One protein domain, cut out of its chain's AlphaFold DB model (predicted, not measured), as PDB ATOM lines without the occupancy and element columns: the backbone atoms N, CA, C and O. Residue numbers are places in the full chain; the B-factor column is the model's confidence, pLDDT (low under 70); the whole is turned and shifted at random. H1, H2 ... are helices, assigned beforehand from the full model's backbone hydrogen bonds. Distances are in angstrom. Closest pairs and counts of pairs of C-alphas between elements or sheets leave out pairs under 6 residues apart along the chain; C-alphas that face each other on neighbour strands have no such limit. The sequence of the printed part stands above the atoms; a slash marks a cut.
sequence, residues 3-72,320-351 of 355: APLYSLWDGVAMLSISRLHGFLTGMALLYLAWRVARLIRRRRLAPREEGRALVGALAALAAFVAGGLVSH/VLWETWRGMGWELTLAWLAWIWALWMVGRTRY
ATOM      1  N   ALA A   3     175.791 104.615 267.403       87.81
ATOM      2  CA  ALA A   3     175.544 104.990 266.010       87.81
ATOM      3  C   ALA A   3     174.100 104.718 265.523       87.81
ATOM      4  O   ALA A   3     173.546 105.595 264.858       87.81
ATOM      5  N   PRO A   4     173.432 103.605 265.908       91.12
ATOM      6  CA  PRO A   4     172.021 103.401 265.588       91.12
ATOM      7  C   PRO A   4     171.104 104.526 266.081       91.12
ATOM      8  O   PRO A   4     170.344 105.093 265.296       91.12
ATOM      9  N   LEU A   5     171.232 104.926 267.348       92.12
ATOM     10  CA  LEU A   5     170.446 106.018 267.927       92.12
ATOM     11  C   LEU A   5     170.697 107.349 267.210       92.12
ATOM     12  O   LEU A   5     169.755 108.079 266.917       92.12
ATOM     13  N   TYR A   6     171.955 107.646 266.887       92.69
ATOM     14  CA  TYR A   6     172.318 108.872 266.174       92.69
ATOM     15  C   TYR A   6     171.726 108.907 264.765       92.69
ATOM     16  O   TYR A   6     171.182 109.928 264.356       92.69
ATOM     17  N   SER A   7     171.747 107.770 264.064       91.50
ATOM     18  CA  SER A   7     171.130 107.655 262.744       91.50
ATOM     19  C   SER A   7     169.607 107.839 262.786       91.50
ATOM     20  O   SER A   7     169.048 108.443 261.877       91.50
ATOM     21  N   LEU A   8     168.940 107.417 263.869       92.94
ATOM     22  CA  LEU A   8     167.513 107.693 264.066       92.94
ATOM     23  C   LEU A   8     167.229 109.164 264.317       92.94
ATOM     24  O   LEU A   8     166.290 109.704 263.737       92.94
ATOM     25  N   TRP A   9     168.017 109.813 265.175       94.62
ATOM     26  CA  TRP A   9     167.858 111.246 265.396       94.62
ATOM     27  C   TRP A   9     168.050 112.037 264.108       94.62
ATOM     28  O   TRP A   9     167.275 112.951 263.862       94.62
ATOM     29  N   ASP A  10     169.014 111.657 263.270       92.88
ATOM     30  CA  ASP A  10     169.193 112.274 261.958       92.88
ATOM     31  C   ASP A  10     167.981 112.054 261.049       92.88
ATOM     32  O   ASP A  10     167.465 113.009 260.472       92.88
ATOM     33  N   GLY A  11     167.492 110.814 260.944       93.75
ATOM     34  CA  GLY A  11     166.325 110.497 260.123       93.75
ATOM     35  C   GLY A  11     165.073 111.270 260.547       93.75
ATOM     36  O   GLY A  11     164.326 111.735 259.692       93.75
ATOM     37  N   VAL A  12     164.868 111.455 261.858       94.44
ATOM     38  CA  VAL A  12     163.747 112.236 262.407       94.44
ATOM     39  C   VAL A  12     163.955 113.744 262.229       94.44
ATOM     40  O   VAL A  12     163.000 114.448 261.911       94.44
ATOM     41  N   ALA A  13     165.179 114.253 262.402       92.69
ATOM     42  CA  ALA A  13     165.484 115.679 262.268       92.69
ATOM     43  C   ALA A  13     165.319 116.203 260.830       92.69
ATOM     44  O   ALA A  13     165.029 117.379 260.643       92.69
ATOM     45  N   MET A  14     165.455 115.335 259.821       93.75
ATOM     46  CA  MET A  14     165.287 115.684 258.400       93.75
ATOM     47  C   MET A  14     163.843 115.540 257.883       93.75
ATOM     48  O   MET A  14     163.597 115.647 256.675       93.75
ATOM     49  N   LEU A  15     162.875 115.248 258.760       94.69
ATOM     50  CA  LEU A  15     161.478 115.132 258.351       94.69
ATOM     51  C   LEU A  15     160.893 116.495 257.978       94.69
ATOM     52  O   LEU A  15     161.208 117.528 258.570       94.69
ATOM     53  N   SER A  16     159.978 116.475 257.013       94.50
ATOM     54  CA  SER A  16     159.044 117.577 256.795       94.50
ATOM     55  C   SER A  16     158.011 117.646 257.928       94.50
ATOM     56  O   SER A  16     157.849 116.690 258.689       94.50
ATOM     57  N   ILE A  17     157.270 118.749 258.043       93.94
ATOM     58  CA  ILE A  17     156.219 118.923 259.061       93.94
ATOM     59  C   ILE A  17     155.116 117.860 258.898       93.94
ATOM     60  O   ILE A  17     154.677 117.249 259.873       93.94
ATOM     61  N   SER A  18     154.697 117.581 257.666       94.88
ATOM     62  CA  SER A  18     153.719 116.559 257.303       94.88
ATOM     63  C   SER A  18     154.194 115.161 257.706       94.88
ATOM     64  O   SER A  18     153.436 114.391 258.305       94.88
ATOM     65  N   ARG A  19     155.474 114.847 257.471       96.00
ATOM     66  CA  ARG A  19     156.094 113.595 257.921       96.00
ATOM     67  C   ARG A  19     156.255 113.549 259.435       96.00
ATOM     68  O   ARG A  19     156.020 112.497 260.014       96.00
ATOM     69  N   LEU A  20     156.549 114.659 260.103       95.31
ATOM     70  CA  LEU A  20     156.600 114.720 261.563       95.31
ATOM     71  C   LEU A  20     155.224 114.444 262.193       95.31
ATOM     72  O   LEU A  20     155.124 113.636 263.117       95.31
ATOM     73  N   HIS A  21     154.142 115.021 261.660       96.00
ATOM     74  CA  HIS A  21     152.779 114.675 262.081       96.00
ATOM     75  C   HIS A  21     152.469 113.192 261.844       96.00
ATOM     76  O   HIS A  21     151.912 112.519 262.717       96.00
ATOM     77  N   GLY A  22     152.874 112.665 260.686       97.06
ATOM     78  CA  GLY A  22     152.773 111.244 260.368       97.06
ATOM     79  C   GLY A  22     153.554 110.358 261.341       97.06
ATOM     80  O   GLY A  22     153.050 109.325 261.775       97.06
ATOM     81  N   PHE A  23     154.748 110.790 261.745       96.81
ATOM     82  CA  PHE A  23     155.594 110.110 262.720       96.81
ATOM     83  C   PHE A  23     154.902 110.028 264.081       96.81
ATOM     84  O   PHE A  23     154.752 108.936 264.626       96.81
ATOM     85  N   LEU A  24     154.408 111.153 264.605       96.44
ATOM     86  CA  LEU A  24     153.705 111.193 265.892       96.44
ATOM     87  C   LEU A  24     152.416 110.357 265.870       96.44
ATOM     88  O   LEU A  24     152.167 109.578 266.790       96.44
ATOM     89  N   THR A  25     151.637 110.462 264.790       97.56
ATOM     90  CA  THR A  25     150.415 109.667 264.595       97.56
ATOM     91  C   THR A  25     150.737 108.176 264.531       97.56
ATOM     92  O   THR A  25     150.116 107.372 265.224       97.56
ATOM     93  N   GLY A  26     151.751 107.794 263.753       97.50
ATOM     94  CA  GLY A  26     152.207 106.414 263.643       97.50
ATOM     95  C   GLY A  26     152.700 105.846 264.969       97.50
ATOM     96  O   GLY A  26     152.338 104.729 265.329       97.50
ATOM     97  N   MET A  27     153.459 106.626 265.744       95.88
ATOM     98  CA  MET A  27     153.910 106.230 267.081       95.88
ATOM     99  C   MET A  27     152.728 105.994 268.030       95.88
ATOM    100  O   MET A  27     152.722 105.002 268.761       95.88
ATOM    101  N   ALA A  28     151.704 106.852 267.986       96.19
ATOM    102  CA  ALA A  28     150.484 106.664 268.767       96.19
ATOM    103  C   ALA A  28     149.731 105.387 268.355       96.19
ATOM    104  O   ALA A  28     149.339 104.601 269.217       96.19
ATOM    105  N   LEU A  29     149.586 105.126 267.051       97.19
ATOM    106  CA  LEU A  29     148.936 103.913 266.544       97.19
ATOM    107  C   LEU A  29     149.705 102.639 266.914       97.19
ATOM    108  O   LEU A  29     149.091 101.668 267.352       97.19
ATOM    109  N   LEU A  30     151.037 102.644 266.802       95.12
ATOM    110  CA  LEU A  30     151.887 101.525 267.224       95.12
ATOM    111  C   LEU A  30     151.749 101.253 268.726       95.12
ATOM    112  O   LEU A  30     151.620 100.097 269.137       95.12
ATOM    113  N   TYR A  31     151.721 102.309 269.544       94.88
ATOM    114  CA  TYR A  31     151.475 102.187 270.978       94.88
ATOM    115  C   TYR A  31     150.106 101.554 271.258       94.88
ATOM    116  O   TYR A  31     150.026 100.573 272.000       94.88
ATOM    117  N   LEU A  32     149.039 102.061 270.634       95.44
ATOM    118  CA  LEU A  32     147.681 101.538 270.805       95.44
ATOM    119  C   LEU A  32     147.569 100.077 270.353       95.44
ATOM    120  O   LEU A  32     147.043  99.253 271.099       95.44
ATOM    121  N   ALA A  33     148.124  99.727 269.191       94.88
ATOM    122  CA  ALA A  33     148.147  98.356 268.690       94.88
ATOM    123  C   ALA A  33     148.864  97.410 269.667       94.88
ATOM    124  O   ALA A  33     148.357  96.330 269.985       94.88
ATOM    125  N   TRP A  34     150.004  97.837 270.221       93.56
ATOM    126  CA  TRP A  34     150.715  97.080 271.250       93.56
ATOM    127  C   TRP A  34     149.884  96.908 272.532       93.56
ATOM    128  O   TRP A  34     149.856  95.809 273.100       93.56
ATOM    129  N   ARG A  35     149.162  97.949 272.979       92.31
ATOM    130  CA  ARG A  35     148.260  97.854 274.143       92.31
ATOM    131  C   ARG A  35     147.109  96.889 273.896       92.31
ATOM    132  O   ARG A  35     146.858  96.035 274.744       92.31
ATOM    133  N   VAL A  36     146.463  96.965 272.735       92.69
ATOM    134  CA  VAL A  36     145.374  96.054 272.350       92.69
ATOM    135  C   VAL A  36     145.874  94.610 272.298       92.69
ATOM    136  O   VAL A  36     145.277  93.734 272.921       92.69
ATOM    137  N   ALA A  37     147.022  94.352 271.666       92.69
ATOM    138  CA  ALA A  37     147.618  93.017 271.626       92.69
ATOM    139  C   ALA A  37     147.933  92.473 273.033       92.69
ATOM    140  O   ALA A  37     147.712  91.293 273.322       92.69
ATOM    141  N   ARG A  38     148.419  93.331 273.942       90.31
ATOM    142  CA  ARG A  38     148.660  92.963 275.345       90.31
ATOM    143  C   ARG A  38     147.357  92.680 276.094       90.31
ATOM    144  O   ARG A  38     147.324  91.718 276.863       90.31
ATOM    145  N   LEU A  39     146.310  93.474 275.875       90.50
ATOM    146  CA  LEU A  39     144.994  93.269 276.477       90.50
ATOM    147  C   LEU A  39     144.385  91.936 276.033       90.50
ATOM    148  O   LEU A  39     143.966  91.156 276.885       90.50
ATOM    149  N   ILE A  40     144.416  91.635 274.731       91.69
ATOM    150  CA  ILE A  40     143.934  90.361 274.174       91.69
ATOM    151  C   ILE A  40     144.675  89.179 274.815       91.69
ATOM    152  O   ILE A  40     144.055  88.193 275.210       91.69
ATOM    153  N   ARG A  41     146.000  89.296 274.993       90.88
ATOM    154  CA  ARG A  41     146.830  88.241 275.594       90.88
ATOM    155  C   ARG A  41     146.590  88.052 277.093       90.88
ATOM    156  O   ARG A  41     146.613  86.925 277.570       90.88
ATOM    157  N   ARG A  42     146.406  89.139 277.850       88.69
ATOM    158  CA  ARG A  42     146.231  89.093 279.315       88.69
ATOM    159  C   ARG A  42     144.777  88.934 279.760       88.69
ATOM    160  O   ARG A  42     144.553  88.623 280.924       88.69
ATOM    161  N   ARG A  43     143.810  89.194 278.872       86.56
ATOM    162  CA  ARG A  43     142.356  89.203 279.133       86.56
ATOM    163  C   ARG A  43     141.928  90.042 280.350       86.56
ATOM    164  O   ARG A  43     140.874  89.805 280.927       86.56
ATOM    165  N   ARG A  44     142.739  91.024 280.759       87.25
ATOM    166  CA  ARG A  44     142.485  91.878 281.927       87.25
ATOM    167  C   ARG A  44     142.975  93.296 281.674       87.25
ATOM    168  O   ARG A  44     144.119  93.491 281.267       87.25
ATOM    169  N   LEU A  45     142.122  94.270 281.985       84.25
ATOM    170  CA  LEU A  45     142.487  95.683 282.064       84.25
ATOM    171  C   LEU A  45     143.034  95.998 283.458       84.25
ATOM    172  O   LEU A  45     142.413  95.674 284.470       84.25
ATOM    173  N   ALA A  46     144.193  96.650 283.511       88.44
ATOM    174  CA  ALA A  46     144.797  97.141 284.744       88.44
ATOM    175  C   ALA A  46     145.074  98.648 284.600       88.44
ATOM    176  O   ALA A  46     146.189  99.025 284.244       88.44
ATOM    177  N   PRO A  47     144.091  99.532 284.872       86.56
ATOM    178  CA  PRO A  47     144.177 100.963 284.546       86.56
ATOM    179  C   PRO A  47     145.426 101.669 285.087       86.56
ATOM    180  O   PRO A  47     146.012 102.512 284.413       86.56
ATOM    181  N   ARG A  48     145.897 101.284 286.281       88.62
ATOM    182  CA  ARG A  48     147.145 101.811 286.861       88.62
ATOM    183  C   ARG A  48     148.391 101.392 286.069       88.62
ATOM    184  O   ARG A  48     149.314 102.189 285.934       88.62
ATOM    185  N   GLU A  49     148.433 100.166 285.545       89.25
ATOM    186  CA  GLU A  49     149.518  99.720 284.659       89.25
ATOM    187  C   GLU A  49     149.458 100.424 283.301       89.25
ATOM    188  O   GLU A  49     150.505 100.778 282.761       89.25
ATOM    189  N   GLU A  50     148.253 100.640 282.761       89.12
ATOM    190  CA  GLU A  50     148.042 101.392 281.515       89.12
ATOM    191  C   GLU A  50     148.546 102.833 281.652       89.12
ATOM    192  O   GLU A  50     149.336 103.292 280.829       89.12
ATOM    193  N   GLY A  51     148.163 103.517 282.737       90.19
ATOM    194  CA  GLY A  51     148.610 104.879 283.027       90.19
ATOM    195  C   GLY A  51     150.130 104.975 283.173       90.19
ATOM    196  O   GLY A  51     150.757 105.832 282.555       90.19
ATOM    197  N   ARG A  52     150.753 104.048 283.916       92.69
ATOM    198  CA  ARG A  52     152.222 103.987 284.044       92.69
ATOM    199  C   ARG A  52     152.916 103.736 282.705       92.69
ATOM    200  O   ARG A  52     153.957 104.333 282.448       92.69
ATOM    201  N   ALA A  53     152.359 102.872 281.856       91.19
ATOM    202  CA  ALA A  53     152.923 102.588 280.538       91.19
ATOM    203  C   ALA A  53     152.851 103.805 279.606       91.19
ATOM    204  O   ALA A  53     153.829 104.088 278.918       91.19
ATOM    205  N   LEU A  54     151.735 104.540 279.624       92.94
ATOM    206  CA  LEU A  54     151.576 105.763 278.841       92.94
ATOM    207  C   LEU A  54     152.570 106.836 279.290       92.94
ATOM    208  O   LEU A  54     153.301 107.372 278.463       92.94
ATOM    209  N   VAL A  55     152.647 107.100 280.598       95.81
ATOM    210  CA  VAL A  55     153.606 108.064 281.162       95.81
ATOM    211  C   VAL A  55     155.040 107.667 280.816       95.81
ATOM    212  O   VAL A  55     155.813 108.511 280.376       95.81
ATOM    213  N   GLY A  56     155.389 106.382 280.940       96.00
ATOM    214  CA  GLY A  56     156.709 105.879 280.562       96.00
ATOM    215  C   GLY A  56     157.029 106.070 279.075       96.00
ATOM    216  O   GLY A  56     158.137 106.479 278.741       96.00
ATOM    217  N   ALA A  57     156.064 105.830 278.183       93.38
ATOM    218  CA  ALA A  57     156.236 106.037 276.745       93.38
ATOM    219  C   ALA A  57     156.413 107.523 276.390       93.38
ATOM    220  O   ALA A  57     157.304 107.866 275.616       93.38
ATOM    221  N   LEU A  58     155.611 108.407 276.994       95.25
ATOM    222  CA  LEU A  58     155.732 109.855 276.813       95.25
ATOM    223  C   LEU A  58     157.065 110.382 277.354       95.25
ATOM    224  O   LEU A  58     157.729 111.161 276.678       95.25
ATOM    225  N   ALA A  59     157.494 109.914 278.529       96.81
ATOM    226  CA  ALA A  59     158.789 110.265 279.102       96.81
ATOM    227  C   ALA A  59     159.952 109.791 278.214       96.81
ATOM    228  O   ALA A  59     160.900 110.542 277.997       96.81
ATOM    229  N   ALA A  60     159.868 108.583 277.648       95.12
ATOM    230  CA  ALA A  60     160.873 108.070 276.718       95.12
ATOM    231  C   ALA A  60     160.927 108.882 275.414       95.12
ATOM    232  O   ALA A  60     162.018 109.188 274.935       95.12
ATOM    233  N   LEU A  61     159.774 109.274 274.863       94.19
ATOM    234  CA  LEU A  61     159.711 110.144 273.686       94.19
ATOM    235  C   LEU A  61     160.298 111.529 273.985       94.19
ATOM    236  O   LEU A  61     161.110 112.027 273.210       94.19
ATOM    237  N   ALA A  62     159.940 112.129 275.123       94.75
ATOM    238  CA  ALA A  62     160.493 113.409 275.555       94.75
ATOM    239  C   ALA A  62     162.017 113.333 275.737       94.75
ATOM    240  O   ALA A  62     162.733 114.204 275.252       94.75
ATOM    241  N   ALA A  63     162.526 112.263 276.357       95.25
ATOM    242  CA  ALA A  63     163.960 112.025 276.504       95.25
ATOM    243  C   ALA A  63     164.660 111.820 275.150       95.25
ATOM    244  O   ALA A  63     165.757 112.339 274.945       95.25
ATOM    245  N   PHE A  64     164.025 111.114 274.208       94.31
ATOM    246  CA  PHE A  64     164.536 110.955 272.848       94.31
ATOM    247  C   PHE A  64     164.648 112.306 272.135       94.31
ATOM    248  O   PHE A  64     165.703 112.605 271.581       94.31
ATOM    249  N   VAL A  65     163.607 113.142 272.180       92.19
ATOM    250  CA  VAL A  65     163.614 114.471 271.547       92.19
ATOM    251  C   VAL A  65     164.641 115.386 272.211       92.19
ATOM    252  O   VAL A  65     165.499 115.935 271.523       92.19
ATOM    253  N   ALA A  66     164.610 115.506 273.541       91.06
ATOM    254  CA  ALA A  66     165.542 116.349 274.286       91.06
ATOM    255  C   ALA A  66     166.995 115.933 274.029       91.06
ATOM    256  O   ALA A  66     167.824 116.779 273.703       91.06
ATOM    257  N   GLY A  67     167.288 114.629 274.084       91.25
ATOM    258  CA  GLY A  67     168.606 114.087 273.765       91.25
ATOM    259  C   GLY A  67     169.043 114.415 272.337       91.25
ATOM    260  O   GLY A  67     170.173 114.850 272.132       91.25
ATOM    261  N   GLY A  68     168.146 114.286 271.357       90.06
ATOM    262  CA  GLY A  68     168.437 114.607 269.960       90.06
ATOM    263  C   GLY A  68     168.771 116.083 269.721       90.06
ATOM    264  O   GLY A  68     169.636 116.362 268.890       90.06
ATOM    265  N   LEU A  69     168.126 116.990 270.464       86.38
ATOM    266  CA  LEU A  69     168.300 118.443 270.359       86.38
ATOM    267  C   LEU A  69     169.607 118.945 270.985       86.38
ATOM    268  O   LEU A  69     170.252 119.817 270.411       86.38
ATOM    269  N   VAL A  70     169.996 118.410 272.149       81.56
ATOM    270  CA  VAL A  70     171.135 118.933 272.938       81.56
ATOM    271  C   VAL A  70     172.432 118.137 272.762       81.56
ATOM    272  O   VAL A  70     173.502 118.564 273.204       81.56
ATOM    273  N   SER A  71     172.359 116.945 272.165       82.25
ATOM    274  CA  SER A  71     173.516 116.057 272.058       82.25
ATOM    275  C   SER A  71     174.561 116.593 271.080       82.25
ATOM    276  O   SER A  71     174.313 116.742 269.886       82.25
ATOM    277  N   HIS A  72     175.781 116.772 271.590       80.31
ATOM    278  CA  HIS A  72     176.983 117.043 270.802       80.31
ATOM    279  C   HIS A  72     177.559 115.722 270.272       80.31
ATOM    280  O   HIS A  72     178.622 115.264 270.691       80.31
ATOM    281  N   VAL A 320     160.965 105.934 258.300       95.44
ATOM    282  CA  VAL A 320     162.219 106.551 258.758       95.44
ATOM    283  C   VAL A 320     163.262 105.484 259.044       95.44
ATOM    284  O   VAL A 320     164.390 105.616 258.581       95.44
ATOM    285  N   LEU A 321     162.903 104.412 259.756       93.19
ATOM    286  CA  LEU A 321     163.811 103.286 259.996       93.19
ATOM    287  C   LEU A 321     164.331 102.700 258.677       93.19
ATOM    288  O   LEU A 321     165.539 102.548 258.500       93.19
ATOM    289  N   TRP A 322     163.416 102.430 257.746       94.25
ATOM    290  CA  TRP A 322     163.721 101.851 256.443       94.25
ATOM    291  C   TRP A 322     164.611 102.749 255.579       94.25
ATOM    292  O   TRP A 322     165.644 102.302 255.083       94.25
ATOM    293  N   GLU A 323     164.253 104.022 255.420       93.62
ATOM    294  CA  GLU A 323     165.027 104.962 254.608       93.62
ATOM    295  C   GLU A 323     166.379 105.276 255.251       93.62
ATOM    296  O   GLU A 323     167.375 105.405 254.541       93.62
ATOM    297  N   THR A 324     166.455 105.308 256.587       90.62
ATOM    298  CA  THR A 324     167.747 105.425 257.272       90.62
ATOM    299  C   THR A 324     168.615 104.221 256.916       90.62
ATOM    300  O   THR A 324     169.745 104.430 256.496       90.62
ATOM    301  N   TRP A 325     168.095 102.986 257.022       90.00
ATOM    302  CA  TRP A 325     168.811 101.747 256.670       90.00
ATOM    303  C   TRP A 325     169.283 101.715 255.218       90.00
ATOM    304  O   TRP A 325     170.429 101.355 254.958       90.00
ATOM    305  N   ARG A 326     168.435 102.142 254.278       90.19
ATOM    306  CA  ARG A 326     168.790 102.244 252.856       90.19
ATOM    307  C   ARG A 326     169.968 103.179 252.585       90.19
ATOM    308  O   ARG A 326     170.664 102.988 251.594       90.19
ATOM    309  N   GLY A 327     170.163 104.191 253.426       84.50
ATOM    310  CA  GLY A 327     171.265 105.144 253.315       84.50
ATOM    311  C   GLY A 327     172.540 104.738 254.064       84.50
ATOM    312  O   GLY A 327     173.475 105.534 254.108       84.50
ATOM    313  N   MET A 328     172.589 103.561 254.700       88.25
ATOM    314  CA  MET A 328     173.727 103.149 255.533       88.25
ATOM    315  C   MET A 328     174.818 102.438 254.734       88.25
ATOM    316  O   MET A 328     174.543 101.604 253.876       88.25
ATOM    317  N   GLY A 329     176.072 102.702 255.105       88.00
ATOM    318  CA  GLY A 329     177.193 101.818 254.789       88.00
ATOM    319  C   GLY A 329     177.249 100.604 255.723       88.00
ATOM    320  O   GLY A 329     176.613 100.575 256.781       88.00
ATOM    321  N   TRP A 330     178.071  99.618 255.358       89.56
ATOM    322  CA  TRP A 330     178.130  98.316 256.033       89.56
ATOM    323  C   TRP A 330     178.498  98.397 257.521       89.56
ATOM    324  O   TRP A 330     177.950  97.660 258.337       89.56
ATOM    325  N   GLU A 331     179.382  99.322 257.902       89.56
ATOM    326  CA  GLU A 331     179.778  99.527 259.303       89.56
ATOM    327  C   GLU A 331     178.580  99.882 260.192       89.56
ATOM    328  O   GLU A 331     178.400  99.322 261.279       89.56
ATOM    329  N   LEU A 332     177.723 100.786 259.713       89.19
ATOM    330  CA  LEU A 332     176.536 101.206 260.442       89.19
ATOM    331  C   LEU A 332     175.487 100.086 260.459       89.19
ATOM    332  O   LEU A 332     174.881  99.847 261.503       89.19
ATOM    333  N   THR A 333     175.334  99.339 259.363       91.00
ATOM    334  CA  THR A 333     174.474  98.145 259.311       91.00
ATOM    335  C   THR A 333     174.886  97.100 260.353       91.00
ATOM    336  O   THR A 333     174.043  96.620 261.111       91.00
ATOM    337  N   LEU A 334     176.180  96.780 260.461       92.19
ATOM    338  CA  LEU A 334     176.687  95.844 261.471       92.19
ATOM    339  C   LEU A 334     176.442  96.358 262.896       92.19
ATOM    340  O   LEU A 334     176.037  95.586 263.768       92.19
ATOM    341  N   ALA A 335     176.616  97.663 263.132       92.44
ATOM    342  CA  ALA A 335     176.304  98.275 264.423       92.44
ATOM    343  C   ALA A 335     174.814  98.137 264.790       92.44
ATOM    344  O   ALA A 335     174.491  97.871 265.951       92.44
ATOM    345  N   TRP A 336     173.911  98.267 263.814       93.06
ATOM    346  CA  TRP A 336     172.476  98.028 263.992       93.06
ATOM    347  C   TRP A 336     172.156  96.577 264.337       93.06
ATOM    348  O   TRP A 336     171.413  96.330 265.290       93.06
ATOM    349  N   LEU A 337     172.735  95.617 263.613       93.06
ATOM    350  CA  LEU A 337     172.535  94.191 263.880       93.06
ATOM    351  C   LEU A 337     173.016  93.811 265.285       93.06
ATOM    352  O   LEU A 337     172.293  93.135 266.019       93.06
ATOM    353  N   ALA A 338     174.183  94.313 265.698       93.25
ATOM    354  CA  ALA A 338     174.703  94.110 267.047       93.25
ATOM    355  C   ALA A 338     173.763  94.685 268.123       93.25
ATOM    356  O   ALA A 338     173.534  94.046 269.149       93.25
ATOM    357  N   TRP A 339     173.176  95.862 267.883       92.50
ATOM    358  CA  TRP A 339     172.191  96.473 268.783       92.50
ATOM    359  C   TRP A 339     170.904  95.662 268.901       92.50
ATOM    360  O   TRP A 339     170.438  95.410 270.011       92.50
ATOM    361  N   ILE A 340     170.342  95.228 267.772       91.06
ATOM    362  CA  ILE A 340     169.140  94.389 267.745       91.06
ATOM    363  C   ILE A 340     169.400  93.087 268.502       91.06
ATOM    364  O   ILE A 340     168.589  92.686 269.339       91.06
ATOM    365  N   TRP A 341     170.553  92.462 268.263       93.19
ATOM    366  CA  TRP A 341     170.946  91.237 268.947       93.19
ATOM    367  C   TRP A 341     171.127  91.449 270.457       93.19
ATOM    368  O   TRP A 341     170.593  90.676 271.251       93.19
ATOM    369  N   ALA A 342     171.782  92.536 270.876       90.88
ATOM    370  CA  ALA A 342     171.939  92.881 272.288       90.88
ATOM    371  C   ALA A 342     170.589  93.129 272.984       90.88
ATOM    372  O   ALA A 342     170.350  92.610 274.077       90.88
ATOM    373  N   LEU A 343     169.674  93.869 272.346       88.88
ATOM    374  CA  LEU A 343     168.324  94.103 272.869       88.88
ATOM    375  C   LEU A 343     167.525  92.802 272.981       88.88
ATOM    376  O   LEU A 343     166.833  92.591 273.978       88.88
ATOM    377  N   TRP A 344     167.644  91.914 271.992       91.12
ATOM    378  CA  TRP A 344     167.026  90.593 272.037       91.12
ATOM    379  C   TRP A 344     167.579  89.742 273.188       91.12
ATOM    380  O   TRP A 344     166.794  89.158 273.937       91.12
ATOM    381  N   MET A 345     168.900  89.734 273.398       91.44
ATOM    382  CA  MET A 345     169.546  89.025 274.511       91.44
ATOM    383  C   MET A 345     169.072  89.542 275.874       91.44
ATOM    384  O   MET A 345     168.670  88.746 276.721       91.44
ATOM    385  N   VAL A 346     169.042  90.865 276.074       88.50
ATOM    386  CA  VAL A 346     168.524  91.491 277.307       88.50
ATOM    387  C   VAL A 346     167.036  91.193 277.506       88.50
ATOM    388  O   VAL A 346     166.578  90.979 278.628       88.50
ATOM    389  N   GLY A 347     166.264  91.165 276.418       83.44
ATOM    390  CA  GLY A 347     164.869  90.750 276.450       83.44
ATOM    391  C   GLY A 347     164.727  89.309 276.935       83.44
ATOM    392  O   GLY A 347     163.918  89.044 277.817       83.44
ATOM    393  N   ARG A 348     165.546  88.391 276.412       83.62
ATOM    394  CA  ARG A 348     165.502  86.961 276.735       83.62
ATOM    395  C   ARG A 348     165.926  86.657 278.173       83.62
ATOM    396  O   ARG A 348     165.276  85.842 278.820       83.62
ATOM    397  N   THR A 349     166.959  87.317 278.700       76.12
ATOM    398  CA  THR A 349     167.433  87.084 280.080       76.12
ATOM    399  C   THR A 349     166.414  87.495 281.138       76.12
ATOM    400  O   THR A 349     166.350  86.866 282.187       76.12
ATOM    401  N   ARG A 350     165.540  88.468 280.850       62.94
ATOM    402  CA  ARG A 350     164.419  88.845 281.735       62.94
ATOM    403  C   ARG A 350     163.272  87.825 281.776       62.94
ATOM    404  O   ARG A 350     162.377  87.977 282.602       62.94
ATOM    405  N   TYR A 351     163.279  86.824 280.892       54.84
ATOM    406  CA  TYR A 351     162.284  85.747 280.833       54.84
ATOM    407  C   TYR A 351     162.834  84.378 281.259       54.84
ATOM    408  O   TYR A 351     162.077  83.408 281.266       54.84
TER     409      TYR A 351
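Overview. This is residues 3 to 72 and 320 to 351 of the 355 residues of an uncharacterized protein of Gemmatimonadales bacterium (UniProt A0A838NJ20). Picture an open fork: the long helices H2, H3 and H5 reach away from one end, where H1 stands across between the H2 and H3 pair and H5, with short H4 packed on H1. H2 runs out and H3 comes back near it, while H5 reaches out past H1 with a gap between it and the pair; residues 36 to 49, at the turn from H2 to H3, and 341 to 351, at the far end of H5, stick out. The printed part has 102 residues with five named helices, H1 to H5 in order along the chain, and no named strand: the class is all helix. The whole is loose, with a radius of gyration of the C-alphas of 16.1 A, and spans 45 by 36 by 24 A.

Along the chain. Find C-alpha 3 at (175.544, 104.990, 266.010); from there H1 runs through residues 3 to 13, 15.1 A long. Next look at C-alpha 17 at (156.219, 118.923, 259.061), where H2 begins; it holds residues 17 to 42 over 37.4 A and is the longest helix by residues. H3 follows with residues 47 to 70 over 34.4 A. After the cut, H4 holds residues 320 to 326. H5, residues 330 to 349, is 28.6 A long and ends at C-alpha 349 at (167.433, 87.084, 280.080).

Arrangement. Begin at H1, which touches H4 and H5. H1 and H4 run opposite ways at a steep tilt of 61 degrees; their closest C-alphas, Gly 11 and Val 320, are 5.9 A apart. H5 touches H1 with residues 332 to 339 alone, about perpendicular at 74 degrees, closest at the C-alphas of Pro 4 and Trp 336, 5.6 A. H1 is close to but not clearly touching H3, with the C-alphas of Trp 9 and Gly 68 closest at 5.7 A. It is likewise close to but not clearly touching H2, closest at the C-alphas of Val 12 and Leu 20, 7.6 A. H2 and H3 are near each other, with 11 pairs of C-alphas within 10 A. H5 is apart from H2 and from H3. In H1, H2, H3, H4 and H5 every O i to N i+4 pair is within hydrogen-bond range.

Size, cuts and confidence. The two C-alphas farthest apart are those of Arg 43 and His 72, 45.2 A. Residues 73 to 319 are not printed, and C-alphas 72 and 320 are 21.8 A apart across this cut. The links H1 to H2, H2 to H3 and H4 to H5 are tight. The mean pLDDT of the printed part is 91.0; look to residues 350 to 351 for the two under 70.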